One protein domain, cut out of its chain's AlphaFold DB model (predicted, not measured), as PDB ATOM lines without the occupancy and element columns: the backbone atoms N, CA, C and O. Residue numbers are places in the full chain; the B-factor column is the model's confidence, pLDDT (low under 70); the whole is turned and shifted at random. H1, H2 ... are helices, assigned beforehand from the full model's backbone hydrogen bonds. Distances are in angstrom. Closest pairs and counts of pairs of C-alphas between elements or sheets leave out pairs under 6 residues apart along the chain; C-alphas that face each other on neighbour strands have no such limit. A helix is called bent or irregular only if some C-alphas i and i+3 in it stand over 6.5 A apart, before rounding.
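Overview. This is residues 301 to 415 of the 418 residues of the protein "DHC_N1 domain-containing protein" of Alligator mississippiensis (UniProt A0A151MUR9). The domain is a long, thin rod: H1, H2 and H4 run lengthwise in a loose bundle, up and down, each against the one before it in the chain. H4 makes most of the length and reaches past H1 and H2 at one end, where the short H3 sits in the turn from H2 to H4; at the other end the unnamed residues 399 to 415 fold back toward the middle of the rod's length. There are 115 printed residues with four named helices, in the order H1, H2, H3, H4, and no named strand; the class is all helix. The whole is loose, with a radius of gyration of the C-alphas of 17.6 A, and its spans are 63 by 21 by 21 A.

Arrangement. The hub is H4, residues 364 to 398, which touches three helices. It touches H1, residues 302 to 322, at a shallow tilt of 16 degrees, the same way; their closest C-alphas, those of Ala 321 and Phe 396, are 5.9 A apart. H2, residues 329 to 350, only just touches H4, with 3 pairs of C-alphas within 8 A, by residues 343 to 350 of H2 and 370 to 378 of H4. The closest C-alphas there, of Thr 347 and Ser 374, are 6.5 A apart, and the two helices run opposite ways at a shallow tilt of 16 degrees. H1 and H2 form a helical hairpin and touch at a shallow tilt of 9 degrees; their closest C-alphas, of Tyr 302 and Phe 350, are 6.8 A apart. H3, residues 353 to 359, only just touches H4, with 3 pairs of C-alphas within 8 A, at a steep tilt of 48 degrees; the closest, of Gly 359 and Ile 367, are 6.1 A apart. H2 and H3 meet only through their link, and H1 and H3 are apart. Every O i to N i+4 pair is within hydrogen-bond range in H2 and H3, against 13 of 17 in H1 and 28 of 31 in H4.

Along the chain. H4 is 51.2 A long, from C-alpha 364 at (-33.901, 39.304, 23.655) to C-alpha 398 at (-40.191, -10.868, 31.940). It has a kink of 32 degrees near residue 388 and is only just irregular, C-alphas 390 and 393 being 6.6 A apart. H1 begins at C-alpha 302 (-28.781, 21.515, 19.690) and is 30.3 A long; it has a kink of 35 degrees near residue 309 and is irregular, with C-alphas 303 and 306 7.3 A apart. H2 measures 31.4 A and H3 9.9 A.

Size, cuts and confidence. The two C-alphas farthest apart, of Gly 362 and Ser 402, are 63.4 A apart. The printed part has no cut. The links H2 to H3 and H3 to H4 are tight, and H1 to H2 is short. Mean pLDDT of the printed part is 82.4, with residues 392 to 415 under 70.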
ATOM      1  N   ASP A 301     -26.758  19.746  15.668       94.75
ATOM      2  CA  ASP A 301     -27.259  21.004  16.211       94.75
ATOM      3  C   ASP A 301     -28.122  20.750  17.449       94.75
ATOM      4  O   ASP A 301     -28.913  19.805  17.498       94.75
ATOM      5  N   TYR A 302     -28.057  21.656  18.424       94.81
ATOM      6  CA  TYR A 302     -28.781  21.515  19.690       94.81
ATOM      7  C   TYR A 302     -30.300  21.311  19.498       94.81
ATOM      8  O   TYR A 302     -30.934  20.512  20.189       94.81
ATOM      9  N   ALA A 303     -30.891  21.966  18.491       94.88
ATOM     10  CA  ALA A 303     -32.304  21.808  18.133       94.88
ATOM     11  C   ALA A 303     -32.673  20.400  17.622       94.88
ATOM     12  O   ALA A 303     -33.844  20.021  17.645       94.88
ATOM     13  N   GLN A 304     -31.686  19.624  17.170       95.31
ATOM     14  CA  GLN A 304     -31.839  18.274  16.633       95.31
ATOM     15  C   GLN A 304     -31.548  17.180  17.670       95.31
ATOM     16  O   GLN A 304     -31.644  16.004  17.334       95.31
ATOM     17  N   LEU A 305     -31.247  17.524  18.927       95.50
ATOM     18  CA  LEU A 305     -31.033  16.550  20.006       95.50
ATOM     19  C   LEU A 305     -32.270  15.708  20.394       95.50
ATOM     20  O   LEU A 305     -32.083  14.536  20.727       95.50
ATOM     21  N   PRO A 306     -33.529  16.208  20.368       94.69
ATOM     22  CA  PRO A 306     -34.671  15.457  20.906       94.69
ATOM     23  C   PRO A 306     -34.885  14.031  20.355       94.69
ATOM     24  O   PRO A 306     -35.189  13.148  21.156       94.69
ATOM     25  N   PRO A 307     -34.711  13.749  19.049       93.94
ATOM     26  CA  PRO A 307     -34.761  12.384  18.520       93.94
ATOM     27  C   PRO A 307     -33.636  11.471  19.039       93.94
ATOM     28  O   PRO A 307     -33.867  10.277  19.234       93.94
ATOM     29  N   TYR A 308     -32.438  12.013  19.286       95.62
ATOM     30  CA  TYR A 308     -31.304  11.248  19.819       95.62
ATOM     31  C   TYR A 308     -31.517  10.864  21.282       95.62
ATOM     32  O   TYR A 308     -31.137   9.765  21.669       95.62
ATOM     33  N   ILE A 309     -32.187  11.708  22.078       95.88
ATOM     34  CA  ILE A 309     -32.523  11.405  23.483       95.88
ATOM     35  C   ILE A 309     -33.251  10.064  23.598       95.88
ATOM     36  O   ILE A 309     -32.896   9.228  24.430       95.88
ATOM     37  N   ASP A 310     -34.252   9.851  22.740       93.12
ATOM     38  CA  ASP A 310     -35.011   8.604  22.705       93.12
ATOM     39  C   ASP A 310     -34.090   7.427  22.385       93.12
ATOM     40  O   ASP A 310     -34.022   6.459  23.143       93.12
ATOM     41  N   GLN A 311     -33.315   7.533  21.306       95.44
ATOM     42  CA  GLN A 311     -32.399   6.474  20.883       95.44
ATOM     43  C   GLN A 311     -31.363   6.136  21.968       95.44
ATOM     44  O   GLN A 311     -31.092   4.956  22.206       95.44
ATOM     45  N   VAL A 312     -30.814   7.143  22.652       96.62
ATOM     46  CA  VAL A 312     -29.796   6.989  23.701       96.62
ATOM     47  C   VAL A 312     -30.374   6.224  24.881       96.62
ATOM     48  O   VAL A 312     -29.824   5.194  25.270       96.62
ATOM     49  N   LEU A 313     -31.510   6.669  25.420       95.12
ATOM     50  CA  LEU A 313     -32.113   6.039  26.592       95.12
ATOM     51  C   LEU A 313     -32.638   4.631  26.288       95.12
ATOM     52  O   LEU A 313     -32.425   3.715  27.086       95.12
ATOM     53  N   TYR A 314     -33.218   4.398  25.107       92.88
ATOM     54  CA  TYR A 314     -33.569   3.039  24.685       92.88
ATOM     55  C   TYR A 314     -32.337   2.146  24.534       92.88
ATOM     56  O   TYR A 314     -32.377   0.982  24.933       92.88
ATOM     57  N   THR A 315     -31.226   2.677  24.020       95.12
ATOM     58  CA  THR A 315     -29.970   1.926  23.933       95.12
ATOM     59  C   THR A 315     -29.447   1.578  25.325       95.12
ATOM     60  O   THR A 315     -29.068   0.432  25.540       95.12
ATOM     61  N   VAL A 316     -29.513   2.487  26.304       94.69
ATOM     62  CA  VAL A 316     -29.169   2.185  27.709       94.69
ATOM     63  C   VAL A 316     -30.026   1.033  28.258       94.69
ATOM     64  O   VAL A 316     -29.490   0.094  28.853       94.69
ATOM     65  N   CYS A 317     -31.338   1.034  27.997       91.50
ATOM     66  CA  CYS A 317     -32.225  -0.074  28.369       91.50
ATOM     67  C   CYS A 317     -31.838  -1.395  27.679       91.50
ATOM     68  O   CYS A 317     -31.853  -2.454  28.309       91.50
ATOM     69  N   LEU A 318     -31.446  -1.352  26.402       91.56
ATOM     70  CA  LEU A 318     -30.966  -2.531  25.678       91.56
ATOM     71  C   LEU A 318     -29.641  -3.054  26.243       91.56
ATOM     72  O   LEU A 318     -29.486  -4.270  26.370       91.56
ATOM     73  N   VAL A 319     -28.709  -2.175  26.620       93.06
ATOM     74  CA  VAL A 319     -27.464  -2.568  27.300       93.06
ATOM     75  C   VAL A 319     -27.789  -3.282  28.608       93.06
ATOM     76  O   VAL A 319     -27.267  -4.370  28.850       93.06
ATOM     77  N   TRP A 320     -28.698  -2.730  29.416       90.25
ATOM     78  CA  TRP A 320     -29.160  -3.377  30.644       90.25
ATOM     79  C   TRP A 320     -29.778  -4.757  30.392       90.25
ATOM     80  O   TRP A 320     -29.490  -5.714  31.109       90.25
ATOM     81  N   ALA A 321     -30.628  -4.883  29.376       88.06
ATOM     82  CA  ALA A 321     -31.319  -6.135  29.089       88.06
ATOM     83  C   ALA A 321     -30.365  -7.241  28.602       88.06
ATOM     84  O   ALA A 321     -30.551  -8.419  28.929       88.06
ATOM     85  N   ASN A 322     -29.338  -6.876  27.830       89.00
ATOM     86  CA  ASN A 322     -28.518  -7.843  27.104       89.00
ATOM     87  C   ASN A 322     -27.153  -8.113  27.745       89.00
ATOM     88  O   ASN A 322     -26.706  -9.256  27.707       89.00
ATOM     89  N   SER A 323     -26.516  -7.136  28.394       93.25
ATOM     90  CA  SER A 323     -25.222  -7.373  29.038       93.25
ATOM     91  C   SER A 323     -25.384  -8.205  30.310       93.25
ATOM     92  O   SER A 323     -26.197  -7.904  31.193       93.25
ATOM     93  N   GLY A 324     -24.601  -9.277  30.419       90.75
ATOM     94  CA  GLY A 324     -24.562 -10.114  31.616       90.75
ATOM     95  C   GLY A 324     -23.836  -9.437  32.778       90.75
ATOM     96  O   GLY A 324     -24.169  -9.695  33.931       90.75
ATOM     97  N   HIS A 325     -22.883  -8.550  32.478       92.38
ATOM     98  CA  HIS A 325     -22.018  -7.939  33.487       92.38
ATOM     99  C   HIS A 325     -22.305  -6.451  33.725       92.38
ATOM    100  O   HIS A 325     -22.065  -5.960  34.823       92.38
ATOM    101  N   TYR A 326     -22.851  -5.714  32.755       93.38
ATOM    102  CA  TYR A 326     -23.201  -4.299  32.937       93.38
ATOM    103  C   TYR A 326     -24.548  -4.083  33.634       93.38
ATOM    104  O   TYR A 326     -24.832  -2.988  34.112       93.38
ATOM    105  N   SER A 327     -25.383  -5.126  33.712       88.38
ATOM    106  CA  SER A 327     -26.754  -5.078  34.240       88.38
ATOM    107  C   SER A 327     -26.834  -4.989  35.773       88.38
ATOM    108  O   SER A 327     -27.587  -5.701  36.434       88.38
ATOM    109  N   THR A 328     -26.040  -4.088  36.355       88.44
ATOM    110  CA  THR A 328     -25.996  -3.774  37.787       88.44
ATOM    111  C   THR A 328     -26.402  -2.318  38.021       88.44
ATOM    112  O   THR A 328     -25.915  -1.453  37.286       88.44
ATOM    113  N   PRO A 329     -27.246  -2.003  39.026       86.19
ATOM    114  CA  PRO A 329     -27.742  -0.640  39.230       86.19
ATOM    115  C   PRO A 329     -26.635   0.415  39.343       86.19
ATOM    116  O   PRO A 329     -26.765   1.485  38.764       86.19
ATOM    117  N   SER A 330     -25.531   0.097  40.026       88.56
ATOM    118  CA  SER A 330     -24.390   1.005  40.198       88.56
ATOM    119  C   SER A 330     -23.774   1.450  38.869       88.56
ATOM    120  O   SER A 330     -23.561   2.640  38.674       88.56
ATOM    121  N   ARG A 331     -23.552   0.525  37.927       92.00
ATOM    122  CA  ARG A 331     -22.979   0.831  36.601       92.00
ATOM    123  C   ARG A 331     -23.912   1.667  35.734       92.00
ATOM    124  O   ARG A 331     -23.469   2.593  35.067       92.00
ATOM    125  N   ILE A 332     -25.215   1.391  35.788       91.81
ATOM    126  CA  ILE A 332     -26.195   2.217  35.071       91.81
ATOM    127  C   ILE A 332     -26.249   3.635  35.628       91.81
ATOM    128  O   ILE A 332     -26.363   4.580  34.856       91.81
ATOM    129  N   ILE A 333     -26.146   3.798  36.948       90.75
ATOM    130  CA  ILE A 333     -26.101   5.129  37.558       90.75
ATOM    131  C   ILE A 333     -24.903   5.925  37.030       90.75
ATOM    132  O   ILE A 333     -25.090   7.085  36.681       90.75
ATOM    133  N   VAL A 334     -23.724   5.299  36.899       95.38
ATOM    134  CA  VAL A 334     -22.520   5.941  36.338       95.38
ATOM    135  C   VAL A 334     -22.788   6.482  34.935       95.38
ATOM    136  O   VAL A 334     -22.690   7.686  34.721       95.38
ATOM    137  N   ILE A 335     -23.209   5.634  33.988       96.69
ATOM    138  CA  ILE A 335     -23.420   6.092  32.607       96.69
ATOM    139  C   ILE A 335     -24.563   7.109  32.491       96.69
ATOM    140  O   ILE A 335     -24.482   8.029  31.684       96.69
ATOM    141  N   LEU A 336     -25.621   6.996  33.304       95.75
ATOM    142  CA  LEU A 336     -26.705   7.983  33.318       95.75
ATOM    143  C   LEU A 336     -26.234   9.344  33.846       95.75
ATOM    144  O   LEU A 336     -26.596  10.366  33.267       95.75
ATOM    145  N   GLN A 337     -25.421   9.358  34.907       95.81
ATOM    146  CA  GLN A 337     -24.790  10.575  35.426       95.81
ATOM    147  C   GLN A 337     -23.887  11.216  34.373       95.81
ATOM    148  O   GLN A 337     -24.001  12.410  34.111       95.81
ATOM    149  N   GLU A 338     -23.051  10.422  33.708       97.44
ATOM    150  CA  GLU A 338     -22.193  10.911  32.631       97.44
ATOM    151  C   GLU A 338     -23.005  11.461  31.445       97.44
ATOM    152  O   GLU A 338     -22.671  12.513  30.901       97.44
ATOM    153  N   ILE A 339     -24.118  10.819  31.070       97.56
ATOM    154  CA  ILE A 339     -25.032  11.335  30.038       97.56
ATOM    155  C   ILE A 339     -25.654  12.667  30.482       97.56
ATOM    156  O   ILE A 339     -25.720  13.601  29.687       97.56
ATOM    157  N   CYS A 340     -26.079  12.798  31.742       96.81
ATOM    158  CA  CYS A 340     -26.576  14.072  32.273       96.81
ATOM    159  C   CYS A 340     -25.504  15.169  32.217       96.81
ATOM    160  O   CYS A 340     -25.801  16.276  31.767       96.81
ATOM    161  N   ASN A 341     -24.256  14.855  32.578       97.25
ATOM    162  CA  ASN A 341     -23.128  15.781  32.450       97.25
ATOM    163  C   ASN A 341     -22.926  16.233  30.999       97.25
ATOM    164  O   ASN A 341     -22.738  17.424  30.752       97.25
ATOM    165  N   LEU A 342     -23.053  15.318  30.033       97.06
ATOM    166  CA  LEU A 342     -22.994  15.654  28.612       97.06
ATOM    167  C   LEU A 342     -24.109  16.625  28.197       97.06
ATOM    168  O   LEU A 342     -23.834  17.614  27.524       97.06
ATOM    169  N   PHE A 343     -25.356  16.402  28.620       96.69
ATOM    170  CA  PHE A 343     -26.451  17.336  28.325       96.69
ATOM    171  C   PHE A 343     -26.240  18.714  28.962       96.69
ATOM    172  O   PHE A 343     -26.569  19.731  28.343       96.69
ATOM    173  N   ILE A 344     -25.673  18.768  30.170       95.38
ATOM    174  CA  ILE A 344     -25.291  20.026  30.818       95.38
ATOM    175  C   ILE A 344     -24.235  20.749  29.973       95.38
ATOM    176  O   ILE A 344     -24.384  21.942  29.713       95.38
ATOM    177  N   GLU A 345     -23.205  20.047  29.502       95.06
ATOM    178  CA  GLU A 345     -22.157  20.628  28.658       95.06
ATOM    179  C   GLU A 345     -22.702  21.131  27.315       95.06
ATOM    180  O   GLU A 345     -22.485  22.292  26.969       95.06
ATOM    181  N   LEU A 346     -23.490  20.319  26.605       95.25
ATOM    182  CA  LEU A 346     -24.131  20.717  25.346       95.25
ATOM    183  C   LEU A 346     -25.013  21.960  25.530       95.25
ATOM    184  O   LEU A 346     -24.985  22.869  24.704       95.25
ATOM    185  N   THR A 347     -25.754  22.036  26.638       94.69
ATOM    186  CA  THR A 347     -26.617  23.189  26.943       94.69
ATOM    187  C   THR A 347     -25.805  24.438  27.263       94.69
ATOM    188  O   THR A 347     -26.158  25.524  26.818       94.69
ATOM    189  N   ARG A 348     -24.697  24.305  28.000       92.94
ATOM    190  CA  ARG A 348     -23.791  25.425  28.303       92.94
ATOM    191  C   ARG A 348     -23.075  25.948  27.062       92.94
ATOM    192  O   ARG A 348     -22.837  27.148  26.977       92.94
ATOM    193  N   ASN A 349     -22.740  25.063  26.129       93.00
ATOM    194  CA  ASN A 349     -22.125  25.442  24.861       93.00
ATOM    195  C   ASN A 349     -23.139  26.126  23.935       93.00
ATOM    196  O   ASN A 349     -22.789  27.093  23.271       93.00
ATOM    197  N   PHE A 350     -24.393  25.662  23.926       93.56
ATOM    198  CA  PHE A 350     -25.477  26.286  23.163       93.56
ATOM    199  C   PHE A 350     -25.922  27.639  23.741       93.56
ATOM    200  O   PHE A 350     -26.216  28.565  22.993       93.56
ATOM    201  N   LEU A 351     -25.971  27.764  25.071       92.00
ATOM    202  CA  LEU A 351     -26.288  28.999  25.791       92.00
ATOM    203  C   LEU A 351     -25.034  29.559  26.462       92.00
ATOM    204  O   LEU A 351     -24.937  29.588  27.696       92.00
ATOM    205  N   SER A 352     -24.059  29.994  25.662       89.31
ATOM    206  CA  SER A 352     -22.825  30.523  26.235       89.31
ATOM    207  C   SER A 352     -23.113  31.792  27.062       89.31
ATOM    208  O   SER A 352     -23.900  32.648  26.643       89.31
ATOM    209  N   PRO A 353     -22.502  31.961  28.254       85.56
ATOM    210  CA  PRO A 353     -22.792  33.111  29.115       85.56
ATOM    211  C   PRO A 353     -22.569  34.460  28.422       85.56
ATOM    212  O   PRO A 353     -23.310  35.411  28.662       85.56
ATOM    213  N   GLU A 354     -21.563  34.537  27.549       86.56
ATOM    214  CA  GLU A 354     -21.213  35.747  26.808       86.56
ATOM    215  C   GLU A 354     -22.270  36.095  25.754       86.56
ATOM    216  O   GLU A 354     -22.718  37.243  25.692       86.56
ATOM    217  N   GLU A 355     -22.720  35.113  24.966       84.12
ATOM    218  CA  GLU A 355     -23.762  35.311  23.951       84.12
ATOM    219  C   GLU A 355     -25.104  35.635  24.598       84.12
ATOM    220  O   GLU A 355     -25.792  36.548  24.148       84.12
ATOM    221  N   VAL A 356     -25.439  34.977  25.712       88.00
ATOM    222  CA  VAL A 356     -26.650  35.284  26.479       88.00
ATOM    223  C   VAL A 356     -26.603  36.717  27.012       88.00
ATOM    224  O   VAL A 356     -27.555  37.471  26.816       88.00
ATOM    225  N   MET A 357     -25.503  37.145  27.645       86.38
ATOM    226  CA  MET A 357     -25.391  38.516  28.164       86.38
ATOM    227  C   MET A 357     -25.439  39.573  27.058       86.38
ATOM    228  O   MET A 357     -26.057  40.622  27.248       86.38
ATOM    229  N   LYS A 358     -24.813  39.307  25.907       85.25
ATOM    230  CA  LYS A 358     -24.829  40.210  24.751       85.25
ATOM    231  C   LYS A 358     -26.214  40.269  24.104       85.25
ATOM    232  O   LYS A 358     -26.717  41.359  23.845       85.25
ATOM    233  N   GLY A 359     -26.854  39.121  23.899       84.62
ATOM    234  CA  GLY A 359     -28.184  39.037  23.304       84.62
ATOM    235  C   GLY A 359     -29.261  39.676  24.184       84.62
ATOM    236  O   GLY A 359     -30.177  40.312  23.673       84.62
ATOM    237  N   LEU A 360     -29.108  39.670  25.511       81.44
ATOM    238  CA  LEU A 360     -30.004  40.414  26.409       81.44
ATOM    239  C   LEU A 360     -29.958  41.946  26.219       81.44
ATOM    240  O   LEU A 360     -30.859  42.636  26.690       81.44
ATOM    241  N   GLN A 361     -28.952  42.487  25.522       83.94
ATOM    242  CA  GLN A 361     -28.824  43.923  25.238       83.94
ATOM    243  C   GLN A 361     -29.446  44.349  23.893       83.94
ATOM    244  O   GLN A 361     -29.490  45.548  23.615       83.94
ATOM    245  N   GLY A 362     -29.941  43.415  23.066       81.19
ATOM    246  CA  GLY A 362     -30.502  43.763  21.749       81.19
ATOM    247  C   GLY A 362     -31.251  42.668  20.975       81.19
ATOM    248  O   GLY A 362     -32.027  42.999  20.087       81.19
ATOM    249  N   GLU A 363     -31.090  41.394  21.330       88.25
ATOM    250  CA  GLU A 363     -31.642  40.200  20.656       88.25
ATOM    251  C   GLU A 363     -32.428  39.320  21.656       88.25
ATOM    252  O   GLU A 363     -32.312  38.097  21.707       88.25
ATOM    253  N   ILE A 364     -33.239  39.958  22.510       87.75
ATOM    254  CA  ILE A 364     -33.901  39.304  23.655       87.75
ATOM    255  C   ILE A 364     -34.806  38.138  23.219       87.75
ATOM    256  O   ILE A 364     -34.839  37.106  23.889       87.75
ATOM    257  N   GLU A 365     -35.548  38.282  22.117       89.12
ATOM    258  CA  GLU A 365     -36.464  37.233  21.640       89.12
ATOM    259  C   GLU A 365     -35.725  35.964  21.200       89.12
ATOM    260  O   GLU A 365     -36.190  34.859  21.483       89.12
ATOM    261  N   GLU A 366     -34.557  36.113  20.573       87.69
ATOM    262  CA  GLU A 366     -33.721  34.997  20.132       87.69
ATOM    263  C   GLU A 366     -33.154  34.230  21.332       87.69
ATOM    264  O   GLU A 366     -33.318  33.010  21.426       87.69
ATOM    265  N   ILE A 367     -32.608  34.951  22.320       91.12
ATOM    266  CA  ILE A 367     -32.110  34.355  23.567       91.12
ATOM    267  C   ILE A 367     -33.231  33.643  24.334       91.12
ATOM    268  O   ILE A 367     -33.053  32.515  24.798       91.12
ATOM    269  N   LEU A 368     -34.416  34.255  24.445       90.12
ATOM    270  CA  LEU A 368     -35.571  33.607  25.072       90.12
ATOM    271  C   LEU A 368     -36.008  32.350  24.307       90.12
ATOM    272  O   LEU A 368     -36.408  31.368  24.939       90.12
ATOM    273  N   GLY A 369     -35.918  32.355  22.975       92.69
ATOM    274  CA  GLY A 369     -36.130  31.178  22.133       92.69
ATOM    275  C   GLY A 369     -35.155  30.046  22.466       92.69
ATOM    276  O   GLY A 369     -35.591  28.922  22.721       92.69
ATOM    277  N   GLY A 370     -33.858  30.354  22.563       92.81
ATOM    278  CA  GLY A 370     -32.815  29.401  22.955       92.81
ATOM    279  C   GLY A 370     -33.015  28.826  24.364       92.81
ATOM    280  O   GLY A 370     -32.903  27.613  24.568       92.81
ATOM    281  N   ILE A 371     -33.397  29.660  25.337       93.06
ATOM    282  CA  ILE A 371     -33.696  29.214  26.709       93.06
ATOM    283  C   ILE A 371     -34.895  28.259  26.720       93.06
ATOM    284  O   ILE A 371     -34.832  27.193  27.334       93.06
ATOM    285  N   ARG A 372     -35.982  28.594  26.012       95.00
ATOM    286  CA  ARG A 372     -37.167  27.722  25.911       95.00
ATOM    287  C   ARG A 372     -36.844  26.390  25.240       95.00
ATOM    288  O   ARG A 372     -37.331  25.351  25.691       95.00
ATOM    289  N   LEU A 373     -36.022  26.410  24.191       95.94
ATOM    290  CA  LEU A 373     -35.557  25.194  23.529       95.94
ATOM    291  C   LEU A 373     -34.747  24.319  24.494       95.94
ATOM    292  O   LEU A 373     -35.021  23.129  24.599       95.94
ATOM    293  N   SER A 374     -33.828  24.913  25.256       95.31
ATOM    294  CA  SER A 374     -33.013  24.200  26.249       95.31
ATOM    295  C   SER A 374     -33.860  23.546  27.338       95.31
ATOM    296  O   SER A 374     -33.689  22.364  27.627       95.31
ATOM    297  N   ILE A 375     -34.854  24.264  27.873       95.25
ATOM    298  CA  ILE A 375     -35.828  23.690  28.814       95.25
ATOM    299  C   ILE A 375     -36.560  22.507  28.169       95.25
ATOM    300  O   ILE A 375     -36.663  21.448  28.779       95.25
ATOM    301  N   THR A 376     -37.009  22.648  26.921       96.62
ATOM    302  CA  THR A 376     -37.720  21.580  26.196       96.62
ATOM    303  C   THR A 376     -36.855  20.328  26.010       96.62
ATOM    304  O   THR A 376     -37.342  19.212  26.195       96.62
ATOM    305  N   VAL A 377     -35.575  20.496  25.664       96.31
ATOM    306  CA  VAL A 377     -34.608  19.397  25.490       96.31
ATOM    307  C   VAL A 377     -34.370  18.668  26.816       96.31
ATOM    308  O   VAL A 377     -34.448  17.441  26.863       96.31
ATOM    309  N   ILE A 378     -34.158  19.403  27.911       95.50
ATOM    310  CA  ILE A 378     -33.958  18.804  29.237       95.50
ATOM    311  C   ILE A 378     -35.238  18.117  29.734       95.50
ATOM    312  O   ILE A 378     -35.185  16.977  30.190       95.50
ATOM    313  N   GLU A 379     -36.412  18.737  29.589       95.44
ATOM    314  CA  GLU A 379     -37.692  18.096  29.927       95.44
ATOM    315  C   GLU A 379     -37.919  16.806  29.133       95.44
ATOM    316  O   GLU A 379     -38.444  15.828  29.671       95.44
ATOM    317  N   LYS A 380     -37.522  16.781  27.855       95.56
ATOM    318  CA  LYS A 380     -37.591  15.582  27.017       95.56
ATOM    319  C   LYS A 380     -36.714  14.461  27.578       95.56
ATOM    320  O   LYS A 380     -37.197  13.334  27.641       95.56
ATOM    321  N   LEU A 381     -35.496  14.758  28.042       95.31
ATOM    322  CA  LEU A 381     -34.619  13.779  28.700       95.31
ATOM    323  C   LEU A 381     -35.301  13.126  29.911       95.31
ATOM    324  O   LEU A 381     -35.367  11.899  29.983       95.31
ATOM    325  N   TYR A 382     -35.868  13.930  30.817       92.62
ATOM    326  CA  TYR A 382     -36.578  13.415  31.994       92.62
ATOM    327  C   TYR A 382     -37.804  12.578  31.616       92.62
ATOM    328  O   TYR A 382     -37.967  11.467  32.114       92.62
ATOM    329  N   ARG A 383     -38.643  13.067  30.694       94.25
ATOM    330  CA  ARG A 383     -39.851  12.341  30.262       94.25
ATOM    331  C   ARG A 383     -39.516  11.004  29.608       94.25
ATOM    332  O   ARG A 383     -40.187  10.012  29.879       94.25
ATOM    333  N   THR A 384     -38.499  10.969  28.748       93.94
ATOM    334  CA  THR A 384     -38.067   9.724  28.104       93.94
ATOM    335  C   THR A 384     -37.484   8.758  29.136       93.94
ATOM    336  O   THR A 384     -37.777   7.567  29.074       93.94
ATOM    337  N   TYR A 385     -36.731   9.245  30.125       91.19
ATOM    338  CA  TYR A 385     -36.240   8.397  31.210       91.19
ATOM    339  C   TYR A 385     -37.381   7.777  32.022       91.19
ATOM    340  O   TYR A 385     -37.381   6.566  32.247       91.19
ATOM    341  N   ASP A 386     -38.369   8.578  32.426       88.94
ATOM    342  CA  ASP A 386     -39.525   8.097  33.186       88.94
ATOM    343  C   ASP A 386     -40.310   7.043  32.394       88.94
ATOM    344  O   ASP A 386     -40.659   5.998  32.943       88.94
ATOM    345  N   ALA A 387     -40.502   7.257  31.087       89.19
ATOM    346  CA  ALA A 387     -41.127   6.277  30.199       89.19
ATOM    347  C   ALA A 387     -40.305   4.978  30.088       89.19
ATOM    348  O   ALA A 387     -40.851   3.873  30.112       89.19
ATOM    349  N   CYS A 388     -38.973   5.072  30.019       86.94
ATOM    350  CA  CYS A 388     -38.107   3.895  30.068       86.94
ATOM    351  C   CYS A 388     -38.249   3.135  31.400       86.94
ATOM    352  O   CYS A 388     -38.305   1.901  31.387       86.94
ATOM    353  N   CYS A 389     -38.360   3.845  32.530       80.88
ATOM    354  CA  CYS A 389     -38.607   3.252  33.848       80.88
ATOM    355  C   CYS A 389     -39.947   2.522  33.923       80.88
ATOM    356  O   CYS A 389     -40.004   1.414  34.463       80.88
ATOM    357  N   SER A 390     -41.017   3.150  33.432       78.31
ATOM    358  CA  SER A 390     -42.382   2.648  33.583       78.31
ATOM    359  C   SER A 390     -42.724   1.542  32.589       78.31
ATOM    360  O   SER A 390     -43.343   0.555  32.982       78.31
ATOM    361  N   ASP A 391     -42.297   1.674  31.331       73.12
ATOM    362  CA  ASP A 391     -42.856   0.886  30.226       73.12
ATOM    363  C   ASP A 391     -41.853  -0.134  29.679       73.12
ATOM    364  O   ASP A 391     -42.181  -1.306  29.476       73.12
ATOM    365  N   ALA A 392     -40.606   0.288  29.456       66.75
ATOM    366  CA  ALA A 392     -39.604  -0.544  28.795       66.75
ATOM    367  C   ALA A 392     -38.983  -1.564  29.761       66.75
ATOM    368  O   ALA A 392     -38.851  -2.748  29.444       66.75
ATOM    369  N   MET A 393     -38.638  -1.130  30.973       67.19
ATOM    370  CA  MET A 393     -37.916  -1.971  31.925       67.19
ATOM    371  C   MET A 393     -38.706  -3.192  32.408       67.19
ATOM    372  O   MET A 393     -38.148  -4.294  32.359       67.19
ATOM    373  N   PRO A 394     -39.997  -3.096  32.776       65.62
ATOM    374  CA  PRO A 394     -40.794  -4.271  33.137       65.62
ATOM    375  C   PRO A 394     -40.886  -5.330  32.027       65.62
ATOM    376  O   PRO A 394     -40.897  -6.525  32.330       65.62
ATOM    377  N   ALA A 395     -40.894  -4.917  30.754       60.38
ATOM    378  CA  ALA A 395     -40.918  -5.829  29.610       60.38
ATOM    379  C   ALA A 395     -39.596  -6.606  29.459       60.38
ATOM    380  O   ALA A 395     -39.612  -7.804  29.173       60.38
ATOM    381  N   PHE A 396     -38.452  -5.970  29.736       58.31
ATOM    382  CA  PHE A 396     -37.146  -6.639  29.716       58.31
ATOM    383  C   PHE A 396     -36.958  -7.638  30.872       58.31
ATOM    384  O   PHE A 396     -36.266  -8.646  30.710       58.31
ATOM    385  N   PHE A 397     -37.607  -7.423  32.023       53.72
ATOM    386  CA  PHE A 397     -37.529  -8.342  33.168       53.72
ATOM    387  C   PHE A 397     -38.340  -9.636  32.991       53.72
ATOM    388  O   PHE A 397     -37.949 -10.664  33.546       53.72
ATOM    389  N   GLN A 398     -39.414  -9.642  32.191       48.53
ATOM    390  CA  GLN A 398     -40.191 -10.868  31.940       48.53
ATOM    391  C   GLN A 398     -39.385 -11.948  31.192       48.53
ATOM    392  O   GLN A 398     -39.646 -13.135  31.378       48.53
ATOM    393  N   ALA A 399     -38.361 -11.569  30.420       43.31
ATOM    394  CA  ALA A 399     -37.512 -12.508  29.682       43.31
ATOM    395  C   ALA A 399     -36.396 -13.168  30.529       43.31
ATOM    396  O   ALA A 399     -35.842 -14.183  30.113       43.31
ATOM    397  N   ARG A 400     -36.061 -12.629  31.716       43.12
ATOM    398  CA  ARG A 400     -34.946 -13.092  32.579       43.12
ATOM    399  C   ARG A 400     -35.380 -13.836  33.853       43.12
ATOM    400  O   ARG A 400     -34.539 -14.115  34.710       43.12
ATOM    401  N   CYS A 401     -36.656 -14.208  33.995       35.69
ATOM    402  CA  CYS A 401     -37.150 -15.013  35.122       35.69
ATOM    403  C   CYS A 401     -36.639 -16.473  35.084       35.69
ATOM    404  O   CYS A 401     -37.403 -17.416  34.915       35.69
ATOM    405  N   SER A 402     -35.333 -16.656  35.279       36.22
ATOM    406  CA  SER A 402     -34.710 -17.889  35.770       36.22
ATOM    407  C   SER A 402     -33.453 -17.649  36.625       36.22
ATOM    408  O   SER A 402     -32.838 -18.614  37.073       36.22
ATOM    409  N   GLY A 403     -33.102 -16.398  36.969       35.62
ATOM    410  CA  GLY A 403     -32.101 -16.154  38.014       35.62
ATOM    411  C   GLY A 403     -31.774 -14.682  38.274       35.62
ATOM    412  O   GLY A 403     -31.137 -14.040  37.450       35.62
ATOM    413  N   GLY A 404     -32.137 -14.186  39.462       38.53
ATOM    414  CA  GLY A 404     -31.592 -12.953  40.046       38.53
ATOM    415  C   GLY A 404     -32.551 -11.761  40.076       38.53
ATOM    416  O   GLY A 404     -32.719 -11.038  39.101       38.53
ATOM    417  N   THR A 405     -33.149 -11.523  41.240       43.03
ATOM    418  CA  THR A 405     -33.989 -10.364  41.563       43.03
ATOM    419  C   THR A 405     -33.145  -9.096  41.744       43.03
ATOM    420  O   THR A 405     -32.675  -8.819  42.845       43.03
ATOM    421  N   GLY A 406     -32.971  -8.304  40.687       42.72
ATOM    422  CA  GLY A 406     -32.526  -6.910  40.778       42.72
ATOM    423  C   GLY A 406     -33.641  -5.997  40.286       42.72
ATOM    424  O   GLY A 406     -33.835  -5.862  39.084       42.72
ATOM    425  N   ARG A 407     -34.422  -5.407  41.200       46.06
ATOM    426  CA  ARG A 407     -35.453  -4.425  40.834       46.06
ATOM    427  C   ARG A 407     -34.738  -3.146  40.385       46.06
ATOM    428  O   ARG A 407     -33.887  -2.642  41.113       46.06
ATOM    429  N   TRP A 408     -35.048  -2.648  39.191       46.00
ATOM    430  CA  TRP A 408     -34.517  -1.372  38.717       46.00
ATOM    431  C   TRP A 408     -35.126  -0.246  39.555       46.00
ATOM    432  O   TRP A 408     -36.326   0.001  39.476       46.00
ATOM    433  N   THR A 409     -34.326   0.376  40.416       41.78
ATOM    434  CA  THR A 409     -34.698   1.603  41.133       41.78
ATOM    435  C   THR A 409     -33.577   2.657  41.132       41.78
ATOM    436  O   THR A 409     -33.254   3.172  42.204       41.78
ATOM    437  N   PRO A 410     -32.919   2.997  40.004       47.47
ATOM    438  CA  PRO A 410     -32.221   4.274  39.938       47.47
ATOM    439  C   PRO A 410     -33.258   5.402  39.834       47.47
ATOM    440  O   PRO A 410     -34.227   5.302  39.081       47.47
ATOM    441  N   SER A 411     -33.068   6.481  40.587       41.38
ATOM    442  CA  SER A 411     -33.784   7.742  40.373       41.38
ATOM    443  C   SER A 411     -32.822   8.729  39.722       41.38
ATOM    444  O   SER A 411     -31.715   8.908  40.234       41.38
ATOM    445  N   LEU A 412     -33.244   9.421  38.657       45.50
ATOM    446  CA  LEU A 412     -32.493  10.553  38.094       45.50
ATOM    447  C   LEU A 412     -32.233  11.651  39.136       45.50
ATOM    448  O   LEU A 412     -31.272  12.401  39.004       45.50
ATOM    449  N   SER A 413     -33.025  11.724  40.211       38.50
ATOM    450  CA  SER A 413     -32.779  12.659  41.317       38.50
ATOM    451  C   SER A 413     -31.467  12.397  42.069       38.50
ATOM    452  O   SER A 413     -31.024  13.260  42.813       38.50
ATOM    453  N   HIS A 414     -30.856  11.216  41.915       43.19
ATOM    454  CA  HIS A 414     -29.510  10.918  42.420       43.19
ATOM    455  C   HIS A 414     -28.412  11.187  41.377       43.19
ATOM    456  O   HIS A 414     -27.230  11.124  41.707       43.19
ATOM    457  N   ALA A 415     -28.785  11.459  40.121       39.81
ATOM    458  CA  ALA A 415     -27.862  11.767  39.033       39.81
ATOM    459  C   ALA A 415     -27.604  13.272  38.861       39.81
ATOM    460  O   ALA A 415     -26.584  13.653  38.298       39.81
TER     461      ALA A 415